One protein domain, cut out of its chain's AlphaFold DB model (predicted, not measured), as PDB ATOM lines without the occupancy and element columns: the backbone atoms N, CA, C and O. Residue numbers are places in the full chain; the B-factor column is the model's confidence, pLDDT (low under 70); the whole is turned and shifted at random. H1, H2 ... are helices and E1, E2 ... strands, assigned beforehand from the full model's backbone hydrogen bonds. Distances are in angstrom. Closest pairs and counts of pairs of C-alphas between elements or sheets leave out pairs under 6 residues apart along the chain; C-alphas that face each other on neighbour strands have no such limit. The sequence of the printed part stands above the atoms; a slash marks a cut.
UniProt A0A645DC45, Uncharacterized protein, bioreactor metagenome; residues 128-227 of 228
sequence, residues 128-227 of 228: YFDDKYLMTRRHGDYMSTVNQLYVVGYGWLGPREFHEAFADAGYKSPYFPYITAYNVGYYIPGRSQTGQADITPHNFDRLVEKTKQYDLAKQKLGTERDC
ATOM      1  N   TYR A 128      11.962  -4.735   1.673       88.94
ATOM      2  CA  TYR A 128      12.737  -5.749   0.973       88.94
ATOM      3  C   TYR A 128      12.514  -5.700  -0.546       88.94
ATOM      4  O   TYR A 128      13.423  -6.042  -1.301       88.94
ATOM      5  N   PHE A 129      11.355  -5.241  -1.027       90.19
ATOM      6  CA  PHE A 129      11.026  -5.192  -2.457       90.19
ATOM      7  C   PHE A 129      11.271  -3.827  -3.127       90.19
ATOM      8  O   PHE A 129      10.968  -3.651  -4.313       90.19
ATOM      9  N   ASP A 130      11.869  -2.863  -2.424       90.81
ATOM     10  CA  ASP A 130      12.053  -1.491  -2.923       90.81
ATOM     11  C   ASP A 130      13.032  -1.383  -4.096       90.81
ATOM     12  O   ASP A 130      12.851  -0.536  -4.971       90.81
ATOM     13  N   ASP A 131      14.002  -2.289  -4.217       92.50
ATOM     14  CA  ASP A 131      14.954  -2.344  -5.337       92.50
ATOM     15  C   ASP A 131      14.660  -3.468  -6.351       92.50
ATOM     16  O   ASP A 131      15.378  -3.621  -7.340       92.50
ATOM     17  N   LYS A 132      13.582  -4.236  -6.139       94.00
ATOM     18  CA  LYS A 132      13.232  -5.425  -6.936       94.00
ATOM     19  C   LYS A 132      12.105  -5.154  -7.925       94.00
ATOM     20  O   LYS A 132      11.246  -4.301  -7.691       94.00
ATOM     21  N   TYR A 133      12.128  -5.895  -9.025       94.19
ATOM     22  CA  TYR A 133      11.161  -5.830 -10.117       94.19
ATOM     23  C   TYR A 133      10.815  -7.245 -10.578       94.19
ATOM     24  O   TYR A 133      11.651  -8.148 -10.484       94.19
ATOM     25  N   LEU A 134       9.586  -7.451 -11.052       95.31
ATOM     26  CA  LEU A 134       9.112  -8.777 -11.448       95.31
ATOM     27  C   LEU A 134       9.799  -9.234 -12.730       95.31
ATOM     28  O   LEU A 134       9.813  -8.521 -13.731       95.31
ATOM     29  N   MET A 135      10.324 -10.457 -12.722       92.50
ATOM     30  CA  MET A 135      10.909 -11.065 -13.913       92.50
ATOM     31  C   MET A 135       9.802 -11.683 -14.778       92.50
ATOM     32  O   MET A 135       9.508 -12.875 -14.687       92.50
ATOM     33  N   THR A 136       9.164 -10.861 -15.611       88.75
ATOM     34  CA  THR A 136       8.092 -11.315 -16.506       88.75
ATOM     35  C   THR A 136       8.651 -12.229 -17.601       88.75
ATOM     36  O   THR A 136       9.656 -11.932 -18.245       88.75
ATOM     37  N   ARG A 137       8.007 -13.383 -17.816       86.00
ATOM     38  CA  ARG A 137       8.366 -14.317 -18.902       86.00
ATOM     39  C   ARG A 137       7.752 -13.894 -20.234       86.00
ATOM     40  O   ARG A 137       8.230 -14.289 -21.293       86.00
ATOM     41  N   ARG A 138       6.665 -13.126 -20.174       84.19
ATOM     42  CA  ARG A 138       5.924 -12.589 -21.314       84.19
ATOM     43  C   ARG A 138       5.700 -11.100 -21.088       84.19
ATOM     44  O   ARG A 138       5.261 -10.697 -20.015       84.19
ATOM     45  N   HIS A 139       6.014 -10.291 -22.097       80.38
ATOM     46  CA  HIS A 139       5.846  -8.840 -22.014       80.38
ATOM     47  C   HIS A 139       4.376  -8.484 -21.748       80.38
ATOM     48  O   HIS A 139       3.482  -9.026 -22.394       80.38
ATOM     49  N   GLY A 140       4.136  -7.617 -20.761       80.00
ATOM     50  CA  GLY A 140       2.794  -7.186 -20.353       80.00
ATOM     51  C   GLY A 140       1.997  -8.193 -19.512       80.00
ATOM     52  O   GLY A 140       1.000  -7.806 -18.909       80.00
ATOM     53  N   ASP A 141       2.439  -9.449 -19.415       88.81
ATOM     54  CA  ASP A 141       1.818 -10.486 -18.587       88.81
ATOM     55  C   ASP A 141       2.634 -10.669 -17.302       88.81
ATOM     56  O   ASP A 141       3.572 -11.467 -17.226       88.81
ATOM     57  N   TYR A 142       2.286  -9.896 -16.273       89.31
ATOM     58  CA  TYR A 142       2.981  -9.952 -14.989       89.31
ATOM     59  C   TYR A 142       2.680 -11.230 -14.206       89.31
ATOM     60  O   TYR A 142       3.534 -11.674 -13.444       89.31
ATOM     61  N   MET A 143       1.538 -11.882 -14.449       89.19
ATOM     62  CA  MET A 143       1.222 -13.184 -13.850       89.19
ATOM     63  C   MET A 143       2.187 -14.274 -14.319       89.19
ATOM     64  O   MET A 143       2.445 -15.226 -13.586       89.19
ATOM     65  N   SER A 144       2.818 -14.104 -15.486       91.25
ATOM     66  CA  SER A 144       3.848 -15.024 -15.975       91.25
ATOM     67  C   SER A 144       5.081 -15.152 -15.067       91.25
ATOM     68  O   SER A 144       5.834 -16.115 -15.226       91.25
ATOM     69  N   THR A 145       5.295 -14.230 -14.117       94.44
ATOM     70  CA  THR A 145       6.378 -14.320 -13.116       94.44
ATOM     71  C   THR A 145       6.090 -15.323 -11.993       94.44
ATOM     72  O   THR A 145       7.008 -15.778 -11.306       94.44
ATOM     73  N   VAL A 146       4.813 -15.663 -11.787       95.88
ATOM     74  CA  VAL A 146       4.381 -16.550 -10.709       95.88
ATOM     75  C   VAL A 146       4.857 -17.968 -11.019       95.88
ATOM     76  O   VAL A 146       4.599 -18.523 -12.090       95.88
ATOM     77  N   ASN A 147       5.593 -18.554 -10.079       96.38
ATOM     78  CA  ASN A 147       6.011 -19.952 -10.121       96.38
ATOM     79  C   ASN A 147       4.965 -20.836  -9.454       96.38
ATOM     80  O   ASN A 147       4.614 -21.877 -10.002       96.38
ATOM     81  N   GLN A 148       4.480 -20.410  -8.284       97.69
ATOM     82  CA  GLN A 148       3.471 -21.105  -7.490       97.69
ATOM     83  C   GLN A 148       2.625 -20.099  -6.701       97.69
ATOM     84  O   GLN A 148       3.069 -18.984  -6.420       97.69
ATOM     85  N   LEU A 149       1.416 -20.509  -6.329       96.94
ATOM     86  CA  LEU A 149       0.494 -19.775  -5.468       96.94
ATOM     87  C   LEU A 149       0.189 -20.641  -4.251       96.94
ATOM     88  O   LEU A 149      -0.108 -21.824  -4.417       96.94
ATOM     89  N   TYR A 150       0.234 -20.079  -3.047       97.25
ATOM     90  CA  TYR A 150      -0.240 -20.783  -1.862       97.25
ATOM     91  C   TYR A 150      -1.741 -20.562  -1.710       97.25
ATOM     92  O   TYR A 150      -2.187 -19.433  -1.482       97.25
ATOM     93  N   VAL A 151      -2.505 -21.645  -1.824       95.38
ATOM     94  CA  VAL A 151      -3.961 -21.647  -1.689       95.38
ATOM     95  C   VAL A 151      -4.351 -22.394  -0.418       95.38
ATOM     96  O   VAL A 151      -3.959 -23.546  -0.210       95.38
ATOM     97  N   VAL A 152      -5.137 -21.751   0.443       91.50
ATOM     98  CA  VAL A 152      -5.621 -22.368   1.684       91.50
ATOM     99  C   VAL A 152      -6.445 -23.616   1.359       91.50
ATOM    100  O   VAL A 152      -7.265 -23.615   0.445       91.50
ATOM    101  N   GLY A 153      -6.161 -24.712   2.064       89.56
ATOM    102  CA  GLY A 153      -6.755 -26.030   1.813       89.56
ATOM    103  C   GLY A 153      -6.088 -26.856   0.703       89.56
ATOM    104  O   GLY A 153      -6.329 -28.057   0.638       89.56
ATOM    105  N   TYR A 154      -5.218 -26.264  -0.127       92.31
ATOM    106  CA  TYR A 154      -4.553 -26.953  -1.249       92.31
ATOM    107  C   TYR A 154      -3.016 -26.904  -1.188       92.31
ATOM    108  O   TYR A 154      -2.355 -27.768  -1.759       92.31
ATOM    109  N   GLY A 155      -2.435 -25.928  -0.486       95.44
ATOM    110  CA  GLY A 155      -0.989 -25.719  -0.418       95.44
ATOM    111  C   GLY A 155      -0.441 -24.965  -1.633       95.44
ATOM    112  O   GLY A 155      -1.136 -24.148  -2.237       95.44
ATOM    113  N   TRP A 156       0.828 -25.206  -1.969       97.69
ATOM    114  CA  TRP A 156       1.484 -24.590  -3.126       97.69
ATOM    115  C   TRP A 156       1.049 -25.260  -4.428       97.69
ATOM    116  O   TRP A 156       1.354 -26.428  -4.653       97.69
ATOM    117  N   LEU A 157       0.397 -24.496  -5.302       97.56
ATOM    118  CA  LEU A 157      -0.040 -24.938  -6.623       97.56
ATOM    119  C   LEU A 157       0.732 -24.206  -7.718       97.56
ATOM    120  O   LEU A 157       0.910 -22.986  -7.659       97.56
ATOM    121  N   GLY A 158       1.151 -24.927  -8.754       96.56
ATOM    122  CA  GLY A 158       1.598 -24.303  -9.996       96.56
ATOM    123  C   GLY A 158       0.428 -23.640 -10.748       96.56
ATOM    124  O   GLY A 158      -0.724 -24.037 -10.563       96.56
ATOM    125  N   PRO A 159       0.680 -22.682 -11.665       94.56
ATOM    126  CA  PRO A 159      -0.379 -21.997 -12.415       94.56
ATOM    127  C   PRO A 159      -1.348 -22.931 -13.151       94.56
ATOM    128  O   PRO A 159      -2.542 -22.650 -13.234       94.56
ATOM    129  N   ARG A 160      -0.845 -24.058 -13.673       94.44
ATOM    130  CA  ARG A 160      -1.673 -25.068 -14.344       94.44
ATOM    131  C   ARG A 160      -2.613 -25.776 -13.368       94.44
ATOM    132  O   ARG A 160      -3.802 -25.859 -13.645       94.44
ATOM    133  N   GLU A 161      -2.087 -26.252 -12.244       96.00
ATOM    134  CA  GLU A 161      -2.868 -26.947 -11.211       96.00
ATOM    135  C   GLU A 161      -3.924 -26.015 -10.610       96.00
ATOM    136  O   GLU A 161      -5.073 -26.406 -10.437       96.00
ATOM    137  N   PHE A 162      -3.556 -24.753 -10.370       94.44
ATOM    138  CA  PHE A 162      -4.485 -23.714  -9.938       94.44
ATOM    139  C   PHE A 162      -5.628 -23.520 -10.939       94.44
ATOM    140  O   PHE A 162      -6.796 -23.514 -10.555       94.44
ATOM    141  N   HIS A 163      -5.307 -23.388 -12.230       92.44
ATOM    142  CA  HIS A 163      -6.325 -23.233 -13.263       92.44
ATOM    143  C   HIS A 163      -7.263 -24.443 -13.317       92.44
ATOM    144  O   HIS A 163      -8.475 -24.267 -13.335       92.44
ATOM    145  N   GLU A 164      -6.724 -25.663 -13.292       92.38
ATOM    146  CA  GLU A 164      -7.519 -26.895 -13.310       92.38
ATOM    147  C   GLU A 164      -8.429 -27.014 -12.070       92.38
ATOM    148  O   GLU A 164      -9.584 -27.418 -12.200       92.38
ATOM    149  N   ALA A 165      -7.956 -26.610 -10.885       89.81
ATOM    150  CA  ALA A 165      -8.724 -26.674  -9.641       89.81
ATOM    151  C   ALA A 165      -9.841 -25.619  -9.539       89.81
ATOM    152  O   ALA A 165     -10.882 -25.887  -8.938       89.81
ATOM    153  N   PHE A 166      -9.639 -24.429 -10.116       90.44
ATOM    154  CA  PHE A 166     -10.524 -23.272  -9.920       90.44
ATOM    155  C   PHE A 166     -11.161 -22.728 -11.210       90.44
ATOM    156  O   PHE A 166     -11.778 -21.666 -11.174       90.44
ATOM    157  N   ALA A 167     -11.085 -23.445 -12.336       86.88
ATOM    158  CA  ALA A 167     -11.684 -23.024 -13.614       86.88
ATOM    159  C   ALA A 167     -13.195 -22.731 -13.534       86.88
ATOM    160  O   ALA A 167     -13.695 -21.879 -14.263       86.88
ATOM    161  N   ASP A 168     -13.916 -23.427 -12.651       83.56
ATOM    162  CA  ASP A 168     -15.366 -23.290 -12.452       83.56
ATOM    163  C   ASP A 168     -15.733 -22.405 -11.233       83.56
ATOM    164  O   ASP A 168     -16.912 -22.342 -10.851       83.56
ATOM    165  N   ALA A 169     -14.756 -21.737 -10.599       83.00
ATOM    166  CA  ALA A 169     -14.980 -20.850  -9.455       83.00
ATOM    167  C   ALA A 169     -15.928 -19.696  -9.816       83.00
ATOM    168  O   ALA A 169     -15.786 -19.050 -10.853       83.00
ATOM    169  N   GLY A 170     -16.932 -19.454  -8.972       72.12
ATOM    170  CA  GLY A 170     -17.970 -18.446  -9.205       72.12
ATOM    171  C   GLY A 170     -19.033 -18.837 -10.238       72.12
ATOM    172  O   GLY A 170     -20.034 -18.133 -10.349       72.12
ATOM    173  N   TYR A 171     -18.863 -19.955 -10.955       75.44
ATOM    174  CA  TYR A 171     -19.850 -20.471 -11.903       75.44
ATOM    175  C   TYR A 171     -20.538 -21.732 -11.371       75.44
ATOM    176  O   TYR A 171     -21.652 -21.650 -10.848       75.44
ATOM    177  N   LYS A 172     -19.874 -22.895 -11.456       73.81
ATOM    178  CA  LYS A 172     -20.401 -24.160 -10.905       73.81
ATOM    179  C   LYS A 172     -19.995 -24.384  -9.451       73.81
ATOM    180  O   LYS A 172     -20.638 -25.161  -8.754       73.81
ATOM    181  N   SER A 173     -18.933 -23.717  -9.004       74.19
ATOM    182  CA  SER A 173     -18.458 -23.761  -7.627       74.19
ATOM    183  C   SER A 173     -18.740 -22.428  -6.934       74.19
ATOM    184  O   SER A 173     -18.355 -21.382  -7.461       74.19
ATOM    185  N   PRO A 174     -19.363 -22.420  -5.743       73.25
ATOM    186  CA  PRO A 174     -19.527 -21.198  -4.963       73.25
ATOM    187  C   PRO A 174     -18.233 -20.775  -4.243       73.25
ATOM    188  O   PRO A 174     -18.236 -19.752  -3.559       73.25
ATOM    189  N   TYR A 175     -17.163 -21.569  -4.362       80.50
ATOM    190  CA  TYR A 175     -15.881 -21.350  -3.705       80.50
ATOM    191  C   TYR A 175     -14.925 -20.590  -4.617       80.50
ATOM    192  O   TYR A 175     -14.764 -20.928  -5.793       80.50
ATOM    193  N   PHE A 176     -14.260 -19.595  -4.038       88.56
ATOM    194  CA  PHE A 176     -13.193 -18.843  -4.679       88.56
ATOM    195  C   PHE A 176     -11.853 -19.205  -4.037       88.56
ATOM    196  O   PHE A 176     -11.814 -19.510  -2.845       88.56
ATOM    197  N   PRO A 177     -10.750 -19.176  -4.797       92.38
ATOM    198  CA  PRO A 177      -9.439 -19.484  -4.251       92.38
ATOM    199  C   PRO A 177      -9.045 -18.459  -3.183       92.38
ATOM    200  O   PRO A 177      -8.980 -17.260  -3.465       92.38
ATOM    201  N   TYR A 178      -8.745 -18.938  -1.973       93.69
ATOM    202  CA  TYR A 178      -8.141 -18.130  -0.917       93.69
ATOM    203  C   TYR A 178      -6.614 -18.197  -1.012       93.69
ATOM    204  O   TYR A 178      -5.992 -19.185  -0.620       93.69
ATOM    205  N   ILE A 179      -6.018 -17.138  -1.562       95.25
ATOM    206  CA  ILE A 179      -4.588 -17.030  -1.860       95.25
ATOM    207  C   ILE A 179      -3.907 -16.182  -0.787       95.25
ATOM    208  O   ILE A 179      -4.264 -15.021  -0.596       95.25
ATOM    209  N   THR A 180      -2.886 -16.726  -0.125       95.06
ATOM    210  CA  THR A 180      -2.129 -15.999   0.915       95.06
ATOM    211  C   THR A 180      -0.707 -15.636   0.498       95.06
ATOM    212  O   THR A 180      -0.129 -14.720   1.083       95.06
ATOM    213  N   ALA A 181      -0.153 -16.294  -0.526       96.12
ATOM    214  CA  ALA A 181       1.185 -15.998  -1.026       96.12
ATOM    215  C   ALA A 181       1.364 -16.348  -2.510       96.12
ATOM    216  O   ALA A 181       0.733 -17.264  -3.039       96.12
ATOM    217  N   TYR A 182       2.291 -15.645  -3.154       96.94
ATOM    218  CA  TYR A 182       2.822 -15.931  -4.480       96.94
ATOM    219  C   TYR A 182       4.322 -16.190  -4.375       96.94
ATOM    220  O   TYR A 182       5.040 -15.363  -3.820       96.94
ATOM    221  N   ASN A 183       4.813 -17.276  -4.965       97.50
ATOM    222  CA  ASN A 183       6.237 -17.433  -5.239       97.50
ATOM    223  C   ASN A 183       6.535 -16.814  -6.609       97.50
ATOM    224  O   ASN A 183       6.000 -17.270  -7.625       97.50
ATOM    225  N   VAL A 184       7.380 -15.786  -6.654       96.69
ATOM    226  CA  VAL A 184       7.655 -15.016  -7.876       96.69
ATOM    227  C   VAL A 184       9.137 -14.943  -8.198       96.69
ATOM    228  O   VAL A 184       9.976 -14.943  -7.302       96.69
ATOM    229  N   GLY A 185       9.461 -14.832  -9.486       95.25
ATOM    230  CA  GLY A 185      10.793 -14.425  -9.930       95.25
ATOM    231  C   GLY A 185      10.982 -12.906  -9.855       95.25
ATOM    232  O   GLY A 185      10.093 -12.135 -10.228       95.25
ATOM    233  N   TYR A 186      12.163 -12.459  -9.432       95.06
ATOM    234  CA  TYR A 186      12.530 -11.044  -9.439       95.06
ATOM    235  C   TYR A 186      13.942 -10.805  -9.980       95.06
ATOM    236  O   TYR A 186      14.798 -11.695  -9.987       95.06
ATOM    237  N   TYR A 187      14.198  -9.565 -10.390       93.62
ATOM    238  CA  TYR A 187      15.523  -9.057 -10.735       93.62
ATOM    239  C   TYR A 187      15.752  -7.665 -10.132       93.62
ATOM    240  O   TYR A 187      14.806  -6.982  -9.730       93.62
ATOM    241  N   ILE A 188      17.020  -7.245 -10.069       93.31
ATOM    242  CA  ILE A 188      17.419  -5.900  -9.630       93.31
ATOM    243  C   ILE A 188      18.085  -5.172 -10.811       93.31
ATOM    244  O   ILE A 188      19.161  -5.589 -11.247       93.31
ATOM    245  N   PRO A 189      17.488  -4.091 -11.354       88.12
ATOM    246  CA  PRO A 189      18.070  -3.318 -12.446       88.12
ATOM    247  C   PRO A 189      19.501  -2.857 -12.157       88.12
ATOM    248  O   PRO A 189      19.824  -2.422 -11.054       88.12
ATOM    249  N   GLY A 190      20.369  -2.935 -13.167       83.94
ATOM    250  CA  GLY A 190      21.780  -2.554 -13.031       83.94
ATOM    251  C   GLY A 190      22.634  -3.556 -12.245       83.94
ATOM    252  O   GLY A 190      23.836  -3.342 -12.106       83.94
ATOM    253  N   ARG A 191      22.050  -4.662 -11.767       83.88
ATOM    254  CA  ARG A 191      22.762  -5.796 -11.173       83.88
ATOM    255  C   ARG A 191      22.477  -7.061 -11.984       83.88
ATOM    256  O   ARG A 191      21.410  -7.209 -12.567       83.88
ATOM    257  N   SER A 192      23.410  -8.009 -11.986       78.69
ATOM    258  CA  SER A 192      23.197  -9.357 -12.541       78.69
ATOM    259  C   SER A 192      22.398 -10.274 -11.599       78.69
ATOM    260  O   SER A 192      22.279 -11.472 -11.846       78.69
ATOM    261  N   GLN A 193      21.867  -9.727 -10.503       85.44
ATOM    262  CA  GLN A 193      21.188 -10.489  -9.468       85.44
ATOM    263  C   GLN A 193      19.728 -10.759  -9.848       85.44
ATOM    264  O   GLN A 193      18.943  -9.835 -10.075       85.44
ATOM    265  N   THR A 194      19.376 -12.040  -9.846       91.50
ATOM    266  CA  THR A 194      18.009 -12.553  -9.964       91.50
ATOM    267  C   THR A 194      17.716 -13.463  -8.776       91.50
ATOM    268  O   THR A 194      18.639 -13.920  -8.096       91.50
ATOM    269  N   GLY A 195      16.441 -13.694  -8.483       92.56
ATOM    270  CA  GLY A 195      16.045 -14.563  -7.383       92.56
ATOM    271  C   GLY A 195      14.570 -14.923  -7.413       92.56
ATOM    272  O   GLY A 195      13.835 -14.540  -8.327       92.56
ATOM    273  N   GLN A 196      14.156 -15.668  -6.393       95.19
ATOM    274  CA  GLN A 196      12.764 -16.000  -6.120       95.19
ATOM    275  C   GLN A 196      12.403 -15.558  -4.706       95.19
ATOM    276  O   GLN A 196      13.259 -15.569  -3.820       95.19
ATOM    277  N   ALA A 197      11.153 -15.159  -4.504       94.88
ATOM    278  CA  ALA A 197      10.638 -14.788  -3.194       94.88
ATOM    279  C   ALA A 197       9.164 -15.170  -3.062       94.88
ATOM    280  O   ALA A 197       8.409 -15.067  -4.033       94.88
ATOM    281  N   ASP A 198       8.779 -15.544  -1.845       95.81
ATOM    282  CA  ASP A 198       7.382 -15.679  -1.447       95.81
ATOM    283  C   ASP A 198       6.884 -14.315  -0.975       95.81
ATOM    284  O   ASP A 198       7.498 -13.684  -0.112       95.81
ATOM    285  N   ILE A 199       5.794 -13.834  -1.566       94.12
ATOM    286  CA  ILE A 199       5.253 -12.500  -1.308       94.12
ATOM    287  C   ILE A 199       3.747 -12.540  -1.109       94.12
ATOM    288  O   ILE A 199       3.049 -13.366  -1.695       94.12
ATOM    289  N   THR A 200       3.230 -11.613  -0.307       93.31
ATOM    290  CA  THR A 200       1.784 -11.446  -0.131       93.31
ATOM    291  C   THR A 200       1.130 -10.943  -1.424       93.31
ATOM    292  O   THR A 200       1.797 -10.279  -2.227       93.31
ATOM    293  N   PRO A 201      -0.182 -11.176  -1.623       93.19
ATOM    294  CA  PRO A 201      -0.916 -10.620  -2.757       93.19
ATOM    295  C   PRO A 201      -0.765  -9.105  -2.913       93.19
ATOM    296  O   PRO A 201      -0.491  -8.625  -4.005       93.19
ATOM    297  N   HIS A 202      -0.803  -8.354  -1.813       89.75
ATOM    298  CA  HIS A 202      -0.624  -6.901  -1.862       89.75
ATOM    299  C   HIS A 202       0.790  -6.469  -2.268       89.75
ATOM    300  O   HIS A 202       0.954  -5.509  -3.023       89.75
ATOM    301  N   ASN A 203       1.826  -7.172  -1.800       91.06
ATOM    302  CA  ASN A 203       3.194  -6.915  -2.252       91.06
ATOM    303  C   ASN A 203       3.362  -7.266  -3.737       91.06
ATOM    304  O   ASN A 203       4.080  -6.556  -4.444       91.06
ATOM    305  N   PHE A 204       2.685  -8.314  -4.216       93.50
ATOM    306  CA  PHE A 204       2.657  -8.671  -5.631       93.50
ATOM    307  C   PHE A 204       2.006  -7.574  -6.472       93.50
ATOM    308  O   PHE A 204       2.666  -7.056  -7.370       93.50
ATOM    309  N   ASP A 205       0.787  -7.145  -6.140       91.12
ATOM    310  CA  ASP A 205       0.068  -6.099  -6.880       91.12
ATOM    311  C   ASP A 205       0.874  -4.785  -6.932       91.12
ATOM    312  O   ASP A 205       1.002  -4.155  -7.987       91.12
ATOM    313  N   ARG A 206       1.534  -4.404  -5.825       90.88
ATOM    314  CA  ARG A 206       2.451  -3.249  -5.799       90.88
ATOM    315  C   ARG A 206       3.640  -3.435  -6.743       90.88
ATOM    316  O   ARG A 206       4.015  -2.506  -7.463       90.88
ATOM    317  N   LEU A 207       4.267  -4.611  -6.726       93.19
ATOM    318  CA  LEU A 207       5.397  -4.930  -7.598       93.19
ATOM    319  C   LEU A 207       4.996  -4.979  -9.076       93.19
ATOM    320  O   LEU A 207       5.800  -4.574  -9.919       93.19
ATOM    321  N   VAL A 208       3.776  -5.419  -9.395       93.94
ATOM    322  CA  VAL A 208       3.205  -5.364 -10.748       93.94
ATOM    323  C   VAL A 208       3.167  -3.922 -11.233       93.94
ATOM    324  O   VAL A 208       3.768  -3.612 -12.263       93.94
ATOM    325  N   GLU A 209       2.545  -3.019 -10.472       92.31
ATOM    326  CA  GLU A 209       2.424  -1.617 -10.879       92.31
ATOM    327  C   GLU A 209       3.799  -0.941 -10.983       92.31
ATOM    328  O   GLU A 209       4.105  -0.279 -11.976       92.31
ATOM    329  N   LYS A 210       4.694  -1.192 -10.024       92.81
ATOM    330  CA  LYS A 210       6.075  -0.695 -10.062       92.81
ATOM    331  C   LYS A 210       6.837  -1.175 -11.305       92.81
ATOM    332  O   LYS A 210       7.536  -0.386 -11.944       92.81
ATOM    333  N   THR A 211       6.711  -2.456 -11.655       93.75
ATOM    334  CA  THR A 211       7.378  -3.047 -12.831       93.75
ATOM    335  C   THR A 211       6.809  -2.480 -14.122       93.75
ATOM    336  O   THR A 211       7.570  -2.081 -15.000       93.75
ATOM    337  N   LYS A 212       5.489  -2.310 -14.191       93.38
ATOM    338  CA  LYS A 212       4.813  -1.670 -15.319       93.38
ATOM    339  C   LYS A 212       5.296  -0.250 -15.568       93.38
ATOM    340  O   LYS A 212       5.616   0.091 -16.706       93.38
ATOM    341  N   GLN A 213       5.402   0.572 -14.526       92.50
ATOM    342  CA  GLN A 213       5.910   1.939 -14.663       92.50
ATOM    343  C   GLN A 213       7.370   1.965 -15.132       92.50
ATOM    344  O   GLN A 213       7.734   2.773 -15.990       92.50
ATOM    345  N   TYR A 214       8.200   1.051 -14.625       90.81
ATOM    346  CA  TYR A 214       9.593   0.921 -15.051       90.81
ATOM    347  C   TYR A 214       9.721   0.519 -16.527       90.81
ATOM    348  O   TYR A 214      10.464   1.159 -17.277       90.81
ATOM    349  N   ASP A 215       8.966  -0.488 -16.965       88.62
ATOM    350  CA  ASP A 215       8.981  -0.961 -18.350       88.62
ATOM    351  C   ASP A 215       8.495   0.121 -19.321       88.62
ATOM    352  O   ASP A 215       9.125   0.349 -20.357       88.62
ATOM    353  N   LEU A 216       7.438   0.858 -18.960       89.75
ATOM    354  CA  LEU A 216       6.941   1.998 -19.738       89.75
ATOM    355  C   LEU A 216       7.989   3.112 -19.862       89.75
ATOM    356  O   LEU A 216       8.182   3.665 -20.947       89.75
ATOM    357  N   ALA A 217       8.685   3.449 -18.774       89.44
ATOM    358  CA  ALA A 217       9.733   4.469 -18.793       89.44
ATOM    359  C   ALA A 217      10.920   4.038 -19.670       89.44
ATOM    360  O   ALA A 217      11.440   4.829 -20.460       89.44
ATOM    361  N   LYS A 218      11.316   2.762 -19.587       84.69
ATOM    362  CA  LYS A 218      12.393   2.185 -20.399       84.69
ATOM    363  C   LYS A 218      12.052   2.191 -21.890       84.69
ATOM    364  O   LYS A 218      12.921   2.512 -22.696       84.69
ATOM    365  N   GLN A 219      10.808   1.878 -22.252       84.12
ATOM    366  CA  GLN A 219      10.341   1.938 -23.639       84.12
ATOM    367  C   GLN A 219      10.436   3.354 -24.206       84.12
ATOM    368  O   GLN A 219      11.046   3.530 -25.258       84.12
ATOM    369  N   LYS A 220       9.936   4.362 -23.476       83.69
ATOM    370  CA  LYS A 220      10.013   5.777 -23.886       83.69
ATOM    371  C   LYS A 220      11.457   6.228 -24.143       83.69
ATOM    372  O   LYS A 220      11.750   6.801 -25.190       83.69
ATOM    373  N   LEU A 221      12.374   5.884 -23.235       78.31
ATOM    374  CA  LEU A 221      13.803   6.208 -23.349       78.31
ATOM    375  C   LEU A 221      14.534   5.455 -24.475       78.31
ATOM    376  O   LEU A 221      15.602   5.899 -24.899       78.31
ATOM    377  N   GLY A 222      14.023   4.299 -24.903       70.81
ATOM    378  CA  GLY A 222      14.525   3.564 -26.067       70.81
ATOM    379  C   GLY A 222      14.067   4.214 -27.370       70.81
ATOM    380  O   GLY A 222      14.894   4.538 -28.215       70.81
ATOM    381  N   THR A 223      12.772   4.526 -27.477       62.47
ATOM    382  CA  THR A 223      12.199   5.199 -28.654       62.47
ATOM    383  C   THR A 223      12.785   6.589 -28.910       62.47
ATOM    384  O   THR A 223      12.942   6.981 -30.060       62.47
ATOM    385  N   GLU A 224      13.172   7.330 -27.867       57.53
ATOM    386  CA  GLU A 224      13.831   8.639 -28.016       57.53
ATOM    387  C   GLU A 224      15.291   8.541 -28.487       57.53
ATOM    388  O   GLU A 224      15.808   9.495 -29.072       57.53
ATOM    389  N   ARG A 225      15.963   7.408 -28.240       56.03
ATOM    390  CA  ARG A 225      17.332   7.159 -28.718       56.03
ATOM    391  C   ARG A 225      17.369   6.692 -30.166       56.03
ATOM    392  O   ARG A 225      18.311   7.049 -30.855       56.03
ATOM    393  N   ASP A 226      16.346   5.972 -30.619       51.66
ATOM    394  CA  ASP A 226      16.231   5.523 -32.014       51.66
ATOM    395  C   ASP A 226      15.755   6.638 -32.975       51.66
ATOM    396  O   ASP A 226      15.832   6.480 -34.190       51.66
ATOM    397  N   CYS A 227      15.274   7.776 -32.452       47.31
ATOM    398  CA  CYS A 227      14.865   8.952 -33.239       47.31
ATOM    399  C   CYS A 227      15.943  10.055 -33.345       47.31
ATOM    400  O   CYS A 227      15.648  11.133 -33.870       47.31
TER     401      CYS A 227
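AT A GLANCE: This is residues 128 to 227 of the 228 residues of an uncharacterized protein of bioreactor metagenome (UniProt A0A645DC45). A four-stranded sheet, strongly twisted and curled like part of a barrel, has the short helix H2 over its E2 and E1 end, while the long helix H3 starts beside E3 and runs away from the sheet, its residues 216 to 226 sticking out as a free arm. The short H1 sits near the middle of the domain, between E3 and H3, and the opening stretch is tied to E3 by a short pairing. The printed part has 100 residues, with three named helices and four named strands in the order H1 E1 E2 H2 E3 E4 H3; the sheet runs E2 E1 E3 E4, antiparallel throughout, and the class is mixed, helices and strands. The whole is loose and elongated, with a radius of gyration of the C-alphas of 16.1 A and spans of 53 by 27 by 19 A.

IN THESE COORDINATES: Begin with the sheet: find C-alpha 179 at (-4.588, -17.030, -1.860), where E3, residues 179 to 187, starts its 23.4 A run. E4 is residues 194 to 199, 15.4 A long; E1 is residues 146 to 151, 13.3 A; E2 is residues 155 to 157. H1 is residues 142 to 145, and H2 is residues 159 to 166, 10.5 A long. From C-alpha 201 at (-0.916, -10.620, -2.757), H3, residues 201 to 226, runs 37.6 A to C-alpha 226 at (16.231, 5.523, -32.014).

HOW THE PARTS SIT: Look first at the inner strands E1 and E3, antiparallel at 164 degrees, where N 147 and O 183 are 2.8 A apart, within hydrogen-bond range. E3 and E4 form a hairpin, with N 184 and O 197 at 2.9 A. E1 and E2 form another, with N 149 and O 157 at 2.9 A; E2 and E4 are the edge strands. Residues 133 to 134 pair antiparallel with residues 186 to 187 of E3. H2 is on the sheet at a height of 9.3 A, over E2 and E1, and runs along the strands, at 9 degrees to E1 on the local plane; its closest C-alphas to E1 are those of Pro 159 and Gln 148, 6.3 A. E2, H2 and E3 make a split strand-helix-strand unit, two strands running the same way with E1 between them, and its crossover is right-handed. H1 is on the sheet, its Thr 145 closest to Val 184 of E3, C-alphas 5.4 A apart. H3 only grazes the sheet, with residues 201 to 207; the closest C-alphas of H3 and E3 are those of Pro 201 and Ala 181, 6.0 A. H1 and H3 are close but not clearly touching, with C-alphas 142 and 208 at 6.3 A, while H2 and H3 are apart. Every O i to N i+4 pair is within hydrogen-bond range in H2, 21 of 22 are in H3, and H1 is too short for such a pair.

THE WHOLE: The C-alphas of Gly 153 and Cys 227 are the two farthest apart, 54.0 A. Without residues 216 to 227, which stand free, the body spans 47 by 22 by 20 A. The printed part has no cut, and the link from H2 to E3, 12 residues, is long. The mean pLDDT of the printed part is 88.4; look to residues 223 to 227 for the values under 70.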